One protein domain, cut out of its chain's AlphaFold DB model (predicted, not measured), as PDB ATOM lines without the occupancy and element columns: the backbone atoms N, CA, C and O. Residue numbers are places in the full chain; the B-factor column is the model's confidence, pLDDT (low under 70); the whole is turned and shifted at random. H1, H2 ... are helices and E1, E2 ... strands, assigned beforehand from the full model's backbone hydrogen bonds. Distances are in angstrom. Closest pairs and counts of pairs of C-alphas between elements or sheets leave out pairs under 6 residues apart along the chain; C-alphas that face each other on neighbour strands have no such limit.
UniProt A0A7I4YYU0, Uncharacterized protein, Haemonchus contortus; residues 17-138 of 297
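Overview. This is residues 17 to 138 of the 297 residues of an uncharacterized protein of Haemonchus contortus (UniProt A0A7I4YYU0). What shape do these atoms make? A strongly twisted six-stranded sheet is covered over part of one face by helices H1 and H2, which cross its strands in the half made by E3, E6 and E5, while H3 packs on H2, off the sheet. What is it built of? The printed part has 122 residues with six named strands, then three named helices; the sheet runs E2 E1 E4 E3 E6 E5, antiparallel throughout, and the class is mixed. It is compact, with a radius of gyration of the C-alphas of 15.2 A and spans of 46 by 32 by 21 A.

Along the chain. Where are the strands? E3, residues 35 to 42, measures 22.4 A and E4, residues 53 to 60, 23.1 A. E1 is residues 17 to 22, from C-alpha 17 at (14.032, -4.584, 31.225); E2 is 26 to 30, E5 74 to 77, E6 81 to 86. Where are the helices? H1, residues 94 to 107, measures 20.3 A; H2 is 111 to 121; H3, 126 to 134, ends at C-alpha 134, (25.434, -41.977, 34.091).

Arrangement. How do strands pair? Within hydrogen-bond range are N 38 and O 57 of E3 and E4, 2.8 A, N 39 and O 84 of E3 and E6, 2.8 A, N 76 and O 83 of hairpin E5 and E6, 2.8 A, N 20 and O 27 of hairpin E1 and E2, 2.9 A, and N 21 and O 56 of E1 and E4, 3.0 A. Where do helices sit? H1 and H2 are on the same face, two layers, helices on one face of a sheet; H1 runs across the strands, at 75 degrees to E5 on the local plane. H1 and H2 touch, a helical hairpin, closest C-alphas Leu 105 and Arg 114, 5.7 A; H2 and H3 touch likewise, Cys 119 and Phe 129, 5.8 A. Are their backbones in range? Every O i to N i+4 pair is in H2 and H3, 9 of 10 in H1.

Size, cuts and confidence. How far does it reach? The farthest C-alphas, of Leu 65 and Lys 127, are 47.5 A apart, and the printed part has no cut. Where is confidence low? The long link E4 to E5 is residues 61 to 73, of which 61 to 72 are under 70, as are 33, 45 to 47, 124 and 135 to 138.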
ATOM      1  N   THR A  17      12.658  -4.669  31.730       89.44
ATOM      2  CA  THR A  17      14.032  -4.584  31.225       89.44
ATOM      3  C   THR A  17      14.480  -5.909  30.634       89.44
ATOM      4  O   THR A  17      14.103  -6.961  31.144       89.44
ATOM      5  N   CYS A  18      15.317  -5.862  29.600       91.00
ATOM      6  CA  CYS A  18      16.126  -7.005  29.174       91.00
ATOM      7  C   CYS A  18      17.594  -6.744  29.510       91.00
ATOM      8  O   CYS A  18      18.051  -5.596  29.518       91.00
ATOM      9  N   LEU A  19      18.348  -7.818  29.731       93.31
ATOM     10  CA  LEU A  19      19.803  -7.751  29.703       93.31
ATOM     11  C   LEU A  19      20.282  -7.711  28.246       93.31
ATOM     12  O   LEU A  19      19.753  -8.449  27.413       93.31
ATOM     13  N   LEU A  20      21.291  -6.892  27.959       92.94
ATOM     14  CA  LEU A  20      21.981  -6.820  26.669       92.94
ATOM     15  C   LEU A  20      23.487  -6.946  26.861       92.94
ATOM     16  O   LEU A  20      24.030  -6.387  27.811       92.94
ATOM     17  N   GLY A  21      24.163  -7.658  25.961       91.69
ATOM     18  CA  GLY A  21      25.612  -7.855  25.989       91.69
ATOM     19  C   GLY A  21      25.987  -9.314  26.226       91.69
ATOM     20  O   GLY A  21      25.501 -10.213  25.542       91.69
ATOM     21  N   ASN A  22      26.877  -9.577  27.181       91.81
ATOM     22  CA  ASN A  22      27.380 -10.919  27.467       91.81
ATOM     23  C   ASN A  22      27.500 -11.205  28.974       91.81
ATOM     24  O   ASN A  22      27.264 -10.346  29.820       91.81
ATOM     25  N   SER A  23      27.889 -12.430  29.340       86.12
ATOM     26  CA  SER A  23      28.027 -12.844  30.747       86.12
ATOM     27  C   SER A  23      29.005 -12.016  31.584       86.12
ATOM     28  O   SER A  23      28.917 -12.057  32.808       86.12
ATOM     29  N   THR A  24      29.967 -11.337  30.956       85.94
ATOM     30  CA  THR A  24      31.010 -10.552  31.640       85.94
ATOM     31  C   THR A  24      30.730  -9.053  31.653       85.94
ATOM     32  O   THR A  24      31.170  -8.369  32.569       85.94
ATOM     33  N   SER A  25      29.994  -8.549  30.665       89.56
ATOM     34  CA  SER A  25      29.616  -7.148  30.524       89.56
ATOM     35  C   SER A  25      28.214  -7.092  29.934       89.56
ATOM     36  O   SER A  25      28.007  -7.502  28.789       89.56
ATOM     37  N   PHE A  26      27.248  -6.632  30.728       91.25
ATOM     38  CA  PHE A  26      25.871  -6.462  30.285       91.25
ATOM     39  C   PHE A  26      25.266  -5.175  30.836       91.25
ATOM     40  O   PHE A  26      25.624  -4.705  31.918       91.25
ATOM     41  N   THR A  27      24.308  -4.635  30.098       92.00
ATOM     42  CA  THR A  27      23.500  -3.483  30.493       92.00
ATOM     43  C   THR A  27      22.037  -3.893  30.601       92.00
ATOM     44  O   THR A  27      21.611  -4.905  30.045       92.00
ATOM     45  N   ARG A  28      21.262  -3.124  31.368       91.56
ATOM     46  CA  ARG A  28      19.804  -3.263  31.424       91.56
ATOM     47  C   ARG A  28      19.193  -2.229  30.501       91.56
ATOM     48  O   ARG A  28      19.355  -1.036  30.746       91.56
ATOM     49  N   MET A  29      18.478  -2.683  29.483       86.44
ATOM     50  CA  MET A  29      17.736  -1.797  28.596       86.44
ATOM     51  C   MET A  29      16.251  -1.837  28.967       86.44
ATOM     52  O   MET A  29      15.695  -2.934  29.062       86.44
ATOM     53  N   PRO A  30      15.601  -0.681  29.194       85.62
ATOM     54  CA  PRO A  30      14.153  -0.628  29.332       85.62
ATOM     55  C   PRO A  30      13.508  -1.024  28.006       85.62
ATOM     56  O   PRO A  30      13.881  -0.510  26.956       85.62
ATOM     57  N   ILE A  31      12.539  -1.927  28.065       80.75
ATOM     58  CA  ILE A  31      11.886  -2.474  26.885       80.75
ATOM     59  C   ILE A  31      10.466  -1.957  26.696       80.75
ATOM     60  O   ILE A  31       9.745  -1.655  27.653       80.75
ATOM     61  N   LEU A  32      10.076  -1.878  25.426       75.50
ATOM     62  CA  LEU A  32       8.713  -1.601  24.997       75.50
ATOM     63  C   LEU A  32       7.831  -2.836  25.246       75.50
ATOM     64  O   LEU A  32       8.312  -3.943  25.493       75.50
ATOM     65  N   LYS A  33       6.505  -2.661  25.177       67.56
ATOM     66  CA  LYS A  33       5.530  -3.730  25.475       67.56
ATOM     67  C   LYS A  33       5.665  -4.979  24.585       67.56
ATOM     68  O   LYS A  33       5.175  -6.033  24.980       67.56
ATOM     69  N   HIS A  34       6.329  -4.867  23.433       73.12
ATOM     70  CA  HIS A  34       6.449  -5.920  22.416       73.12
ATOM     71  C   HIS A  34       7.878  -6.457  22.253       73.12
ATOM     72  O   HIS A  34       8.188  -7.116  21.270       73.12
ATOM     73  N   THR A  35       8.770  -6.203  23.210       80.75
ATOM     74  CA  THR A  35      10.138  -6.724  23.132       80.75
ATOM     75  C   THR A  35      10.243  -8.108  23.773       80.75
ATOM     76  O   THR A  35       9.740  -8.352  24.875       80.75
ATOM     77  N   ILE A  36      10.941  -9.017  23.097       86.81
ATOM     78  CA  ILE A  36      11.303 -10.344  23.593       86.81
ATOM     79  C   ILE A  36      12.764 -10.308  24.033       86.81
ATOM     80  O   ILE A  36      13.642  -9.949  23.250       86.81
ATOM     81  N   CYS A  37      13.042 -10.710  25.273       90.38
ATOM     82  CA  CYS A  37      14.412 -10.883  25.730       90.38
ATOM     83  C   CYS A  37      14.947 -12.241  25.266       90.38
ATOM     84  O   CYS A  37      14.251 -13.257  25.335       90.38
ATOM     85  N   VAL A  38      16.210 -12.267  24.854       91.44
ATOM     86  CA  VAL A  38      16.889 -13.459  24.344       91.44
ATOM     87  C   VAL A  38      18.114 -13.758  25.203       91.44
ATOM     88  O   VAL A  38      18.868 -12.852  25.563       91.44
ATOM     89  N   THR A  39      18.333 -15.036  25.501       94.62
ATOM     90  CA  THR A  39      19.590 -15.558  26.044       94.62
ATOM     91  C   THR A  39      20.150 -16.590  25.086       94.62
ATOM     92  O   THR A  39      19.500 -17.596  24.801       94.62
ATOM     93  N   ARG A  40      21.381 -16.388  24.626       92.19
ATOM     94  CA  ARG A  40      22.096 -17.347  23.786       92.19
ATOM     95  C   ARG A  40      23.266 -17.940  24.549       92.19
ATOM     96  O   ARG A  40      24.101 -17.215  25.072       92.19
ATOM     97  N   ILE A  41      23.343 -19.262  24.577       92.19
ATOM     98  CA  ILE A  41      24.426 -20.026  25.191       92.19
ATOM     99  C   ILE A  41      25.149 -20.761  24.071       92.19
ATOM    100  O   ILE A  41      24.524 -21.549  23.372       92.19
ATOM    101  N   SER A  42      26.452 -20.538  23.923       88.62
ATOM    102  CA  SER A  42      27.272 -21.144  22.871       88.62
ATOM    103  C   SER A  42      28.477 -21.876  23.461       88.62
ATOM    104  O   SER A  42      29.208 -21.333  24.298       88.62
ATOM    105  N   PHE A  43      28.718 -23.097  22.988       81.88
ATOM    106  CA  PHE A  43      29.906 -23.896  23.285       81.88
ATOM    107  C   PHE A  43      30.918 -23.802  22.139       81.88
ATOM    108  O   PHE A  43      30.558 -23.774  20.961       81.88
ATOM    109  N   TYR A  44      32.207 -23.798  22.480       72.06
ATOM    110  CA  TYR A  44      33.277 -23.961  21.502       72.06
ATOM    111  C   TYR A  44      33.394 -25.445  21.123       72.06
ATOM    112  O   TYR A  44      34.112 -26.210  21.765       72.06
ATOM    113  N   GLY A  45      32.649 -25.857  20.095       68.19
ATOM    114  CA  GLY A  45      32.637 -27.230  19.578       68.19
ATOM    115  C   GLY A  45      31.626 -28.161  20.260       68.19
ATOM    116  O   GLY A  45      30.768 -27.730  21.023       68.19
ATOM    117  N   HIS A  46      31.721 -29.460  19.958       67.06
ATOM    118  CA  HIS A  46      30.740 -30.485  20.363       67.06
ATOM    119  C   HIS A  46      30.984 -31.097  21.754       67.06
ATOM    120  O   HIS A  46      30.269 -32.006  22.172       67.06
ATOM    121  N   SER A  47      32.026 -30.659  22.461       69.69
ATOM    122  CA  SER A  47      32.405 -31.211  23.767       69.69
ATOM    123  C   SER A  47      31.934 -30.318  24.908       69.69
ATOM    124  O   SER A  47      31.857 -29.102  24.764       69.69
ATOM    125  N   CYS A  48      31.661 -30.917  26.069       78.19
ATOM    126  CA  CYS A  48      31.282 -30.161  27.255       78.19
ATOM    127  C   CYS A  48      32.423 -29.224  27.697       78.19
ATOM    128  O   CYS A  48      33.512 -29.703  28.032       78.19
ATOM    129  N   VAL A  49      32.176 -27.906  27.689       77.12
ATOM    130  CA  VAL A  49      33.155 -26.882  28.096       77.12
ATOM    131  C   VAL A  49      32.788 -26.250  29.436       77.12
ATOM    132  O   VAL A  49      31.615 -26.054  29.742       77.12
ATOM    133  N   GLU A  50      33.807 -25.906  30.223       74.69
ATOM    134  CA  GLU A  50      33.675 -25.348  31.580       74.69
ATOM    135  C   GLU A  50      33.026 -23.954  31.598       74.69
ATOM    136  O   GLU A  50      32.295 -23.596  32.519       74.69
ATOM    137  N   LYS A  51      33.262 -23.157  30.552       80.56
ATOM    138  CA  LYS A  51      32.766 -21.779  30.448       80.56
ATOM    139  C   LYS A  51      32.150 -21.534  29.071       80.56
ATOM    140  O   LYS A  51      32.852 -21.075  28.170       80.56
ATOM    141  N   PRO A  52      30.866 -21.872  28.874       85.62
ATOM    142  CA  PRO A  52      30.166 -21.503  27.653       85.62
ATOM    143  C   PRO A  52      30.016 -19.984  27.576       85.62
ATOM    144  O   PRO A  52      29.883 -19.305  28.597       85.62
ATOM    145  N   LYS A  53      30.024 -19.449  26.355       89.88
ATOM    146  CA  LYS A  53      29.738 -18.035  26.121       89.88
ATOM    147  C   LYS A  53      28.242 -17.807  26.263       89.88
ATOM    148  O   LYS A  53      27.463 -18.518  25.633       89.88
ATOM    149  N   VAL A  54      27.855 -16.822  27.066       92.00
ATOM    150  CA  VAL A  54      26.453 -16.418  27.205       92.00
ATOM    151  C   VAL A  54      26.300 -14.994  26.707       92.00
ATOM    152  O   VAL A  54      27.043 -14.110  27.135       92.00
ATOM    153  N   TYR A  55      25.338 -14.801  25.815       94.50
ATOM    154  CA  TYR A  55      24.965 -13.523  25.234       94.50
ATOM    155  C   TYR A  55      23.520 -13.205  25.588       94.50
ATOM    156  O   TYR A  55      22.673 -14.101  25.633       94.50
ATOM    157  N   TYR A  56      23.255 -11.930  25.823       94.06
ATOM    158  CA  TYR A  56      21.934 -11.409  26.118       94.06
ATOM    159  C   TYR A  56      21.539 -10.434  25.015       94.06
ATOM    160  O   TYR A  56      22.332  -9.572  24.635       94.06
ATOM    161  N   GLY A  57      20.330 -10.599  24.495       90.81
ATOM    162  CA  GLY A  57      19.788  -9.804  23.403       90.81
ATOM    163  C   GLY A  57      18.338  -9.419  23.657       90.81
ATOM    164  O   GLY A  57      17.704  -9.889  24.608       90.81
ATOM    165  N   ALA A  58      17.815  -8.579  22.778       89.06
ATOM    166  CA  ALA A  58      16.413  -8.212  22.729       89.06
ATOM    167  C   ALA A  58      15.987  -8.124  21.262       89.06
ATOM    168  O   ALA A  58      16.759  -7.651  20.432       89.06
ATOM    169  N   VAL A  59      14.787  -8.603  20.954       84.81
ATOM    170  CA  VAL A  59      14.206  -8.555  19.609       84.81
ATOM    171  C   VAL A  59      12.851  -7.871  19.708       84.81
ATOM    172  O   VAL A  59      12.060  -8.185  20.602       84.81
ATOM    173  N   GLU A  60      12.599  -6.919  18.816       78.25
ATOM    174  CA  GLU A  60      11.291  -6.287  18.678       78.25
ATOM    175  C   GLU A  60      10.365  -7.214  17.889       78.25
ATOM    176  O   GLU A  60      10.691  -7.662  16.790       78.25
ATOM    177  N   ASP A  61       9.230  -7.563  18.487       68.62
ATOM    178  CA  ASP A  61       8.209  -8.396  17.860       68.62
ATOM    179  C   ASP A  61       7.217  -7.482  17.126       68.62
ATOM    180  O   ASP A  61       6.228  -7.027  17.705       68.62
ATOM    181  N   GLU A  62       7.530  -7.136  15.873       58.03
ATOM    182  CA  GLU A  62       6.697  -6.231  15.062       58.03
ATOM    183  C   GLU A  62       5.372  -6.872  14.610       58.03
ATOM    184  O   GLU A  62       4.439  -6.156  14.245       58.03
ATOM    185  N   GLU A  63       5.243  -8.204  14.647       55.69
ATOM    186  CA  GLU A  63       4.198  -8.899  13.884       55.69
ATOM    187  C   GLU A  63       2.943  -9.315  14.669       55.69
ATOM    188  O   GLU A  63       2.018  -9.840  14.054       55.69
ATOM    189  N   ASN A  64       2.804  -9.054  15.980       46.44
ATOM    190  CA  ASN A  64       1.516  -9.294  16.654       46.44
ATOM    191  C   ASN A  64       1.232  -8.436  17.898       46.44
ATOM    192  O   ASN A  64       1.625  -8.731  19.028       46.44
ATOM    193  N   LEU A  65       0.368  -7.437  17.691       45.16
ATOM    194  CA  LEU A  65      -0.222  -6.562  18.705       45.16
ATOM    195  C   LEU A  65      -1.227  -7.280  19.642       45.16
ATOM    196  O   LEU A  65      -1.669  -6.677  20.622       45.16
ATOM    197  N   HIS A  66      -1.623  -8.541  19.396       41.31
ATOM    198  CA  HIS A  66      -2.846  -9.094  20.012       41.31
ATOM    199  C   HIS A  66      -2.853 -10.539  20.547       41.31
ATOM    200  O   HIS A  66      -3.901 -10.984  21.014       41.31
ATOM    201  N   THR A  67      -1.732 -11.258  20.638       44.72
ATOM    202  CA  THR A  67      -1.715 -12.578  21.308       44.72
ATOM    203  C   THR A  67      -1.113 -12.514  22.711       44.72
ATOM    204  O   THR A  67       0.075 -12.695  22.954       44.72
ATOM    205  N   THR A  68      -2.014 -12.200  23.643       43.72
ATOM    206  CA  THR A  68      -2.124 -12.718  25.017       43.72
ATOM    207  C   THR A  68      -0.882 -13.316  25.697       43.72
ATOM    208  O   THR A  68      -0.404 -14.389  25.350       43.72
ATOM    209  N   THR A  69      -0.496 -12.656  26.792       49.66
ATOM    210  CA  THR A  69      -0.497 -13.219  28.157       49.66
ATOM    211  C   THR A  69       0.153 -14.600  28.335       49.66
ATOM    212  O   THR A  69      -0.421 -15.628  27.992       49.66
ATOM    213  N   THR A  70       1.307 -14.624  29.015       48.69
ATOM    214  CA  THR A  70       2.001 -15.833  29.514       48.69
ATOM    215  C   THR A  70       2.457 -16.818  28.434       48.69
ATOM    216  O   THR A  70       1.988 -17.949  28.365       48.69
ATOM    217  N   MET A  71       3.456 -16.421  27.640       57.62
ATOM    218  CA  MET A  71       4.295 -17.414  26.967       57.62
ATOM    219  C   MET A  71       5.292 -17.983  27.976       57.62
ATOM    220  O   MET A  71       6.109 -17.255  28.542       57.62
ATOM    221  N   GLU A  72       5.185 -19.287  28.229       67.44
ATOM    222  CA  GLU A  72       6.230 -20.044  28.909       67.44
ATOM    223  C   GLU A  72       7.548 -19.857  28.134       67.44
ATOM    224  O   GLU A  72       7.520 -19.865  26.903       67.44
ATOM    225  N   PRO A  73       8.685 -19.625  28.809       75.00
ATOM    226  CA  PRO A  73       9.957 -19.408  28.133       75.00
ATOM    227  C   PRO A  73      10.319 -20.603  27.258       75.00
ATOM    228  O   PRO A  73      10.223 -21.756  27.685       75.00
ATOM    229  N   GLN A  74      10.755 -20.310  26.037       83.62
ATOM    230  CA  GLN A  74      11.014 -21.323  25.025       83.62
ATOM    231  C   GLN A  74      12.477 -21.339  24.631       83.62
ATOM    232  O   GLN A  74      13.095 -20.285  24.543       83.62
ATOM    233  N   CYS A  75      13.020 -22.522  24.365       88.19
ATOM    234  CA  CYS A  75      14.397 -22.690  23.924       88.19
ATOM    235  C   CYS A  75      14.464 -23.484  22.618       88.19
ATOM    236  O   CYS A  75      13.886 -24.565  22.507       88.19
ATOM    237  N   ALA A  76      15.227 -22.960  21.665       88.31
ATOM    238  CA  ALA A  76      15.691 -23.665  20.483       88.31
ATOM    239  C   ALA A  76      17.128 -24.149  20.708       88.31
ATOM    240  O   ALA A  76      17.937 -23.464  21.340       88.31
ATOM    241  N   PHE A  77      17.453 -25.327  20.179       87.12
ATOM    242  CA  PHE A  77      18.756 -25.964  20.351       87.12
ATOM    243  C   PHE A  77      19.381 -26.284  18.995       87.12
ATOM    244  O   PHE A  77      18.708 -26.758  18.084       87.12
ATOM    245  N   SER A  78      20.687 -26.068  18.898       84.19
ATOM    246  CA  SER A  78      21.552 -26.575  17.840       84.19
ATOM    247  C   SER A  78      22.656 -27.442  18.451       84.19
ATOM    248  O   SER A  78      22.774 -27.568  19.672       84.19
ATOM    249  N   ASN A  79      23.516 -28.011  17.607       76.38
ATOM    250  CA  ASN A  79      24.603 -28.890  18.049       76.38
ATOM    251  C   ASN A  79      25.611 -28.210  18.993       76.38
ATOM    252  O   ASN A  79      26.354 -28.898  19.693       76.38
ATOM    253  N   THR A  80      25.690 -26.878  18.981       82.69
ATOM    254  CA  THR A  80      26.681 -26.102  19.746       82.69
ATOM    255  C   THR A  80      26.090 -24.899  20.470       82.69
ATOM    256  O   THR A  80      26.808 -24.238  21.221       82.69
ATOM    257  N   ALA A  81      24.800 -24.604  20.292       89.00
ATOM    258  CA  ALA A  81      24.168 -23.459  20.924       89.00
ATOM    259  C   ALA A  81      22.736 -23.747  21.384       89.00
ATOM    260  O   ALA A  81      22.047 -24.603  20.840       89.00
ATOM    261  N   ALA A  82      22.282 -22.979  22.364       90.81
ATOM    262  CA  ALA A  82      20.878 -22.858  22.720       90.81
ATOM    263  C   ALA A  82      20.497 -21.381  22.706       90.81
ATOM    264  O   ALA A  82      21.259 -20.543  23.191       90.81
ATOM    265  N   ALA A  83      19.330 -21.072  22.160       90.88
ATOM    266  CA  ALA A  83      18.726 -19.751  22.224       90.88
ATOM    267  C   ALA A  83      17.401 -19.874  22.965       90.88
ATOM    268  O   ALA A  83      16.522 -20.614  22.534       90.88
ATOM    269  N   CYS A  84      17.278 -19.175  24.087       90.94
ATOM    270  CA  CYS A  84      16.066 -19.130  24.884       90.94
ATOM    271  C   CYS A  84      15.447 -17.739  24.808       90.94
ATOM    272  O   CYS A  84      16.158 -16.740  24.897       90.94
ATOM    273  N   ILE A  85      14.128 -17.688  24.662       89.50
ATOM    274  CA  ILE A  85      13.346 -16.460  24.588       89.50
ATOM    275  C   ILE A  85      12.399 -16.357  25.781       89.50
ATOM    276  O   ILE A  85      11.859 -17.357  26.262       89.50
ATOM    277  N   CYS A  86      12.194 -15.138  26.264       87.19
ATOM    278  CA  CYS A  86      11.273 -14.849  27.354       87.19
ATOM    279  C   CYS A  86      10.746 -13.411  27.271       87.19
ATOM    280  O   CYS A  86      11.299 -12.560  26.577       87.19
ATOM    281  N   ARG A  87       9.669 -13.132  28.009       85.81
ATOM    282  CA  ARG A  87       9.116 -11.782  28.181       85.81
ATOM    283  C   ARG A  87       9.035 -11.451  29.670       85.81
ATOM    284  O   ARG A  87       8.679 -12.312  30.473       85.81
ATOM    285  N   GLY A  88       9.335 -10.207  30.027       82.94
ATOM    286  CA  GLY A  88       9.302  -9.716  31.406       82.94
ATOM    287  C   GLY A  88      10.624  -9.094  31.847       82.94
ATOM    288  O   GLY A  88      11.599  -9.077  31.105       82.94
ATOM    289  N   THR A  89      10.642  -8.565  33.068       87.00
ATOM    290  CA  THR A  89      11.810  -7.866  33.627       87.00
ATOM    291  C   THR A  89      12.933  -8.846  33.954       87.00
ATOM    292  O   THR A  89      12.711  -9.793  34.706       87.00
ATOM    293  N   ASP A  90      14.123  -8.607  33.399       88.31
ATOM    294  CA  ASP A  90      15.346  -9.400  33.582       88.31
ATOM    295  C   ASP A  90      15.119 -10.916  33.371       88.31
ATOM    296  O   ASP A  90      15.809 -11.765  33.938       88.31
ATOM    297  N   CYS A  91      14.135 -11.291  32.545       89.25
ATOM    298  CA  CYS A  91      13.754 -12.695  32.383       89.25
ATOM    299  C   CYS A  91      14.861 -13.523  31.711       89.25
ATOM    300  O   CYS A  91      14.936 -14.732  31.921       89.25
ATOM    301  N   ASN A  92      15.724 -12.867  30.926       92.88
ATOM    302  CA  ASN A  92      16.829 -13.481  30.195       92.88
ATOM    303  C   ASN A  92      18.105 -13.601  31.042       92.88
ATOM    304  O   ASN A  92      19.167 -13.949  30.522       92.88
ATOM    305  N   ASP A  93      18.022 -13.348  32.350       92.25
ATOM    306  CA  ASP A  93      19.140 -13.573  33.250       92.25
ATOM    307  C   ASP A  93      19.589 -15.048  33.271       92.25
ATOM    308  O   ASP A  93      18.884 -15.994  32.892       92.25
ATOM    309  N   ILE A  94      20.818 -15.264  33.731       89.81
ATOM    310  CA  ILE A  94      21.411 -16.601  33.767       89.81
ATOM    311  C   ILE A  94      20.671 -17.552  34.716       89.81
ATOM    312  O   ILE A  94      20.731 -18.771  34.541       89.81
ATOM    313  N   LYS A  95      20.024 -17.022  35.758       90.38
ATOM    314  CA  LYS A  95      19.377 -17.826  36.793       90.38
ATOM    315  C   LYS A  95      18.074 -18.408  36.253       90.38
ATOM    316  O   LYS A  95      17.921 -19.626  36.255       90.38
ATOM    317  N   ASN A  96      17.214 -17.561  35.708       90.06
ATOM    318  CA  ASN A  96      15.985 -17.926  35.025       90.06
ATOM    319  C   ASN A  96      16.300 -18.838  33.843       90.06
ATOM    320  O   ASN A  96      15.705 -19.903  33.728       90.06
ATOM    321  N   THR A  97      17.317 -18.517  33.036       90.25
ATOM    322  CA  THR A  97      17.726 -19.386  31.917       90.25
ATOM    323  C   THR A  97      18.049 -20.811  32.387       90.25
ATOM    324  O   THR A  97      17.631 -21.782  31.761       90.25
ATOM    325  N   LYS A  98      18.739 -20.979  33.524       91.25
ATOM    326  CA  LYS A  98      18.998 -22.313  34.097       91.25
ATOM    327  C   LYS A  98      17.724 -23.030  34.526       91.25
ATOM    328  O   LYS A  98      17.625 -24.236  34.316       91.25
ATOM    329  N   GLU A  99      16.774 -22.318  35.119       90.31
ATOM    330  CA  GLU A  99      15.484 -22.888  35.521       90.31
ATOM    331  C   GLU A  99      14.676 -23.357  34.304       90.31
ATOM    332  O   GLU A  99      14.145 -24.468  34.304       90.31
ATOM    333  N   VAL A 100      14.656 -22.564  33.230       89.69
ATOM    334  CA  VAL A 100      14.019 -22.929  31.956       89.69
ATOM    335  C   VAL A 100      14.667 -24.177  31.368       89.69
ATOM    336  O   VAL A 100      13.979 -25.150  31.062       89.69
ATOM    337  N   LEU A 101      15.996 -24.206  31.281       91.06
ATOM    338  CA  LEU A 101      16.712 -25.373  30.770       91.06
ATOM    339  C   LEU A 101      16.490 -26.618  31.640       91.06
ATOM    340  O   LEU A 101      16.355 -27.715  31.105       91.06
ATOM    341  N   ALA A 102      16.389 -26.476  32.964       90.88
ATOM    342  CA  ALA A 102      16.073 -27.592  33.854       90.88
ATOM    343  C   ALA A 102      14.670 -28.173  33.599       90.88
ATOM    344  O   ALA A 102      14.492 -29.389  33.687       90.88
ATOM    345  N   LYS A 103      13.687 -27.343  33.227       89.12
ATOM    346  CA  LYS A 103      12.372 -27.830  32.780       89.12
ATOM    347  C   LYS A 103      12.476 -28.592  31.459       89.12
ATOM    348  O   LYS A 103      11.962 -29.703  31.368       89.12
ATOM    349  N   TYR A 104      13.199 -28.047  30.477       88.62
ATOM    350  CA  TYR A 104      13.449 -28.719  29.192       88.62
ATOM    351  C   TYR A 104      14.173 -30.060  29.354       88.62
ATOM    352  O   TYR A 104      13.880 -31.021  28.646       88.62
ATOM    353  N   LEU A 105      15.092 -30.158  30.315       89.94
ATOM    354  CA  LEU A 105      15.794 -31.398  30.635       89.94
ATOM    355  C   LEU A 105      14.840 -32.521  31.063       89.94
ATOM    356  O   LEU A 105      15.097 -33.684  30.764       89.94
ATOM    357  N   ALA A 106      13.760 -32.180  31.771       86.62
ATOM    358  CA  ALA A 106      12.785 -33.150  32.258       86.62
ATOM    359  C   ALA A 106      11.849 -33.672  31.154       86.62
ATOM    360  O   ALA A 106      11.245 -34.729  31.330       86.62
ATOM    361  N   THR A 107      11.720 -32.944  30.041       86.44
ATOM    362  CA  THR A 107      10.759 -33.239  28.968       86.44
ATOM    363  C   THR A 107      11.408 -33.667  27.653       86.44
ATOM    364  O   THR A 107      10.723 -34.238  26.810       86.44
ATOM    365  N   THR A 108      12.704 -33.412  27.449       85.31
ATOM    366  CA  THR A 108      13.385 -33.726  26.187       85.31
ATOM    367  C   THR A 108      13.779 -35.202  26.064       85.31
ATOM    368  O   THR A 108      14.461 -35.768  26.923       85.31
ATOM    369  N   ASP A 109      13.428 -35.810  24.929       87.38
ATOM    370  CA  ASP A 109      13.873 -37.160  24.564       87.38
ATOM    371  C   ASP A 109      15.242 -37.161  23.855       87.38
ATOM    372  O   ASP A 109      15.916 -38.195  23.787       87.38
ATOM    373  N   SER A 110      15.700 -36.001  23.362       88.00
ATOM    374  CA  SER A 110      16.969 -35.886  22.639       88.00
ATOM    375  C   SER A 110      18.160 -36.022  23.585       88.00
ATOM    376  O   SER A 110      18.356 -35.234  24.515       88.00
ATOM    377  N   ALA A 111      19.004 -37.025  23.323       86.44
ATOM    378  CA  ALA A 111      20.230 -37.239  24.081       86.44
ATOM    379  C   ALA A 111      21.217 -36.071  23.933       86.44
ATOM    380  O   ALA A 111      21.912 -35.740  24.892       86.44
ATOM    381  N   GLU A 112      21.255 -35.441  22.762       85.12
ATOM    382  CA  GLU A 112      22.132 -34.305  22.471       85.12
ATOM    383  C   GLU A 112      21.714 -33.076  23.277       85.12
ATOM    384  O   GLU A 112      22.532 -32.518  24.009       85.12
ATOM    385  N   ILE A 113      20.423 -32.725  23.243       87.19
ATOM    386  CA  ILE A 113      19.866 -31.603  24.013       87.19
ATOM    387  C   ILE A 113      20.031 -31.852  25.515       87.19
ATOM    388  O   ILE A 113      20.485 -30.976  26.251       87.19
ATOM    389  N   ARG A 114      19.745 -33.073  25.987       89.25
ATOM    390  CA  ARG A 114      19.972 -33.458  27.386       89.25
ATOM    391  C   ARG A 114      21.430 -33.261  27.799       89.25
ATOM    392  O   ARG A 114      21.692 -32.675  28.846       89.25
ATOM    393  N   ASN A 115      22.379 -33.732  26.992       86.25
ATOM    394  CA  ASN A 115      23.805 -33.592  27.285       86.25
ATOM    395  C   ASN A 115      24.249 -32.123  27.264       86.25
ATOM    396  O   ASN A 115      25.010 -31.712  28.140       86.25
ATOM    397  N   PHE A 116      23.742 -31.322  26.327       87.81
ATOM    398  CA  PHE A 116      23.978 -29.881  26.294       87.81
ATOM    399  C   PHE A 116      23.541 -29.224  27.609       87.81
ATOM    400  O   PHE A 116      24.337 -28.561  28.280       87.81
ATOM    401  N   ILE A 117      22.289 -29.460  28.018       89.94
ATOM    402  CA  ILE A 117      21.718 -28.856  29.224       89.94
ATOM    403  C   ILE A 117      22.485 -29.310  30.466       89.94
ATOM    404  O   ILE A 117      22.870 -28.483  31.290       89.94
ATOM    405  N   LEU A 118      22.760 -30.610  30.592       89.62
ATOM    406  CA  LEU A 118      23.523 -31.149  31.717       89.62
ATOM    407  C   LEU A 118      24.923 -30.544  31.804       89.62
ATOM    408  O   LEU A 118      25.371 -30.222  32.902       89.62
ATOM    409  N   CYS A 119      25.602 -30.360  30.671       87.88
ATOM    410  CA  CYS A 119      26.907 -29.714  30.650       87.88
ATOM    411  C   CYS A 119      26.824 -28.275  31.175       87.88
ATOM    412  O   CYS A 119      27.593 -27.884  32.055       87.88
ATOM    413  N   PHE A 120      25.854 -27.506  30.678       88.69
ATOM    414  CA  PHE A 120      25.640 -26.128  31.100       88.69
ATOM    415  C   PHE A 120      25.311 -26.019  32.598       88.69
ATOM    416  O   PHE A 120      25.921 -25.227  33.320       88.69
ATOM    417  N   LEU A 121      24.387 -26.849  33.092       89.31
ATOM    418  CA  LEU A 121      23.975 -26.857  34.500       89.31
ATOM    419  C   LEU A 121      25.104 -27.310  35.435       89.31
ATOM    420  O   LEU A 121      25.250 -26.760  36.526       89.31
ATOM    421  N   ALA A 122      25.950 -28.241  34.986       86.44
ATOM    422  CA  ALA A 122      27.152 -28.670  35.698       86.44
ATOM    423  C   ALA A 122      28.306 -27.651  35.635       86.44
ATOM    424  O   ALA A 122      29.382 -27.936  36.157       86.44
ATOM    425  N   LYS A 123      28.119 -26.484  34.991       82.31
ATOM    426  CA  LYS A 123      29.182 -25.492  34.726       82.31
ATOM    427  C   LYS A 123      30.403 -26.121  34.035       82.31
ATOM    428  O   LYS A 123      31.541 -25.795  34.346       82.31
ATOM    429  N   GLY A 124      30.151 -27.111  33.181       64.06
ATOM    430  CA  GLY A 124      31.155 -27.930  32.509       64.06
ATOM    431  C   GLY A 124      32.155 -28.669  33.404       64.06
ATOM    432  O   GLY A 124      33.186 -29.119  32.901       64.06
ATOM    433  N   ASP A 125      31.855 -28.870  34.695       76.38
ATOM    434  CA  ASP A 125      32.607 -29.820  35.511       76.38
ATOM    435  C   ASP A 125      32.397 -31.235  34.961       76.38
ATOM    436  O   ASP A 125      31.325 -31.835  35.078       76.38
ATOM    437  N   LYS A 126      33.464 -31.789  34.382       73.56
ATOM    438  CA  LYS A 126      33.471 -33.118  33.765       73.56
ATOM    439  C   LYS A 126      33.057 -34.217  34.742       73.56
ATOM    440  O   LYS A 126      32.453 -35.197  34.309       73.56
ATOM    441  N   LYS A 127      33.355 -34.085  36.042       75.88
ATOM    442  CA  LYS A 127      32.985 -35.093  37.053       75.88
ATOM    443  C   LYS A 127      31.489 -35.054  37.344       75.88
ATOM    444  O   LYS A 127      30.833 -36.100  37.309       75.88
ATOM    445  N   SER A 128      30.943 -33.861  37.565       75.06
ATOM    446  CA  SER A 128      29.503 -33.649  37.740       75.06
ATOM    447  C   SER A 128      28.718 -34.053  36.488       75.06
ATOM    448  O   SER A 128      27.736 -34.786  36.588       75.06
ATOM    449  N   PHE A 129      29.208 -33.694  35.298       76.62
ATOM    450  CA  PHE A 129      28.618 -34.083  34.016       76.62
ATOM    451  C   PHE A 129      28.632 -35.602  33.792       76.62
ATOM    452  O   PHE A 129      27.607 -36.193  33.448       76.62
ATOM    453  N   ALA A 130      29.765 -36.272  34.035       71.94
ATOM    454  CA  ALA A 130      29.867 -37.726  33.918       71.94
ATOM    455  C   ALA A 130      28.949 -38.455  34.909       71.94
ATOM    456  O   ALA A 130      28.443 -39.531  34.607       71.94
ATOM    457  N   THR A 131      28.725 -37.883  36.093       75.06
ATOM    458  CA  THR A 131      27.804 -38.445  37.089       75.06
ATOM    459  C   THR A 131      26.354 -38.276  36.639       75.06
ATOM    460  O   THR A 131      25.603 -39.249  36.625       75.06
ATOM    461  N   ALA A 132      25.982 -37.079  36.179       70.69
ATOM    462  CA  ALA A 132      24.629 -36.771  35.721       70.69
ATOM    463  C   ALA A 132      24.228 -37.548  34.455       70.69
ATOM    464  O   ALA A 132      23.093 -37.994  34.337       70.69
ATOM    465  N   THR A 133      25.160 -37.775  33.529       73.25
ATOM    466  CA  THR A 133      24.914 -38.580  32.315       73.25
ATOM    467  C   THR A 133      24.838 -40.084  32.590       73.25
ATOM    468  O   THR A 133      24.159 -40.809  31.864       73.25
ATOM    469  N   LYS A 134      25.504 -40.572  33.647       71.81
ATOM    470  CA  LYS A 134      25.434 -41.977  34.091       71.81
ATOM    471  C   LYS A 134      24.184 -42.295  34.899       71.81
ATOM    472  O   LYS A 134      23.802 -43.466  34.971       71.81
ATOM    473  N   MET A 135      23.546 -41.289  35.493       57.97
ATOM    474  CA  MET A 135      22.212 -41.429  36.060       57.97
ATOM    475  C   MET A 135      21.239 -41.668  34.906       57.97
ATOM    476  O   MET A 135      20.677 -40.739  34.332       57.97
ATOM    477  N   LYS A 136      21.053 -42.940  34.536       48.00
ATOM    478  CA  LYS A 136      19.887 -43.351  33.760       48.00
ATOM    479  C   LYS A 136      18.674 -42.828  34.517       48.00
ATOM    480  O   LYS A 136      18.375 -43.309  35.606       48.00
ATOM    481  N   VAL A 137      18.005 -41.830  33.949       49.53
ATOM    482  CA  VAL A 137      16.622 -41.532  34.296       49.53
ATOM    483  C   VAL A 137      15.869 -42.786  33.880       49.53
ATOM    484  O   VAL A 137      15.539 -42.968  32.710       49.53
ATOM    485  N   ASP A 138      15.723 -43.731  34.810       41.34
ATOM    486  CA  ASP A 138      14.809 -44.844  34.640       41.34
ATOM    487  C   ASP A 138      13.439 -44.198  34.459       41.34
ATOM    488  O   ASP A 138      12.804 -43.773  35.425       41.34
TER     489      ASP A 138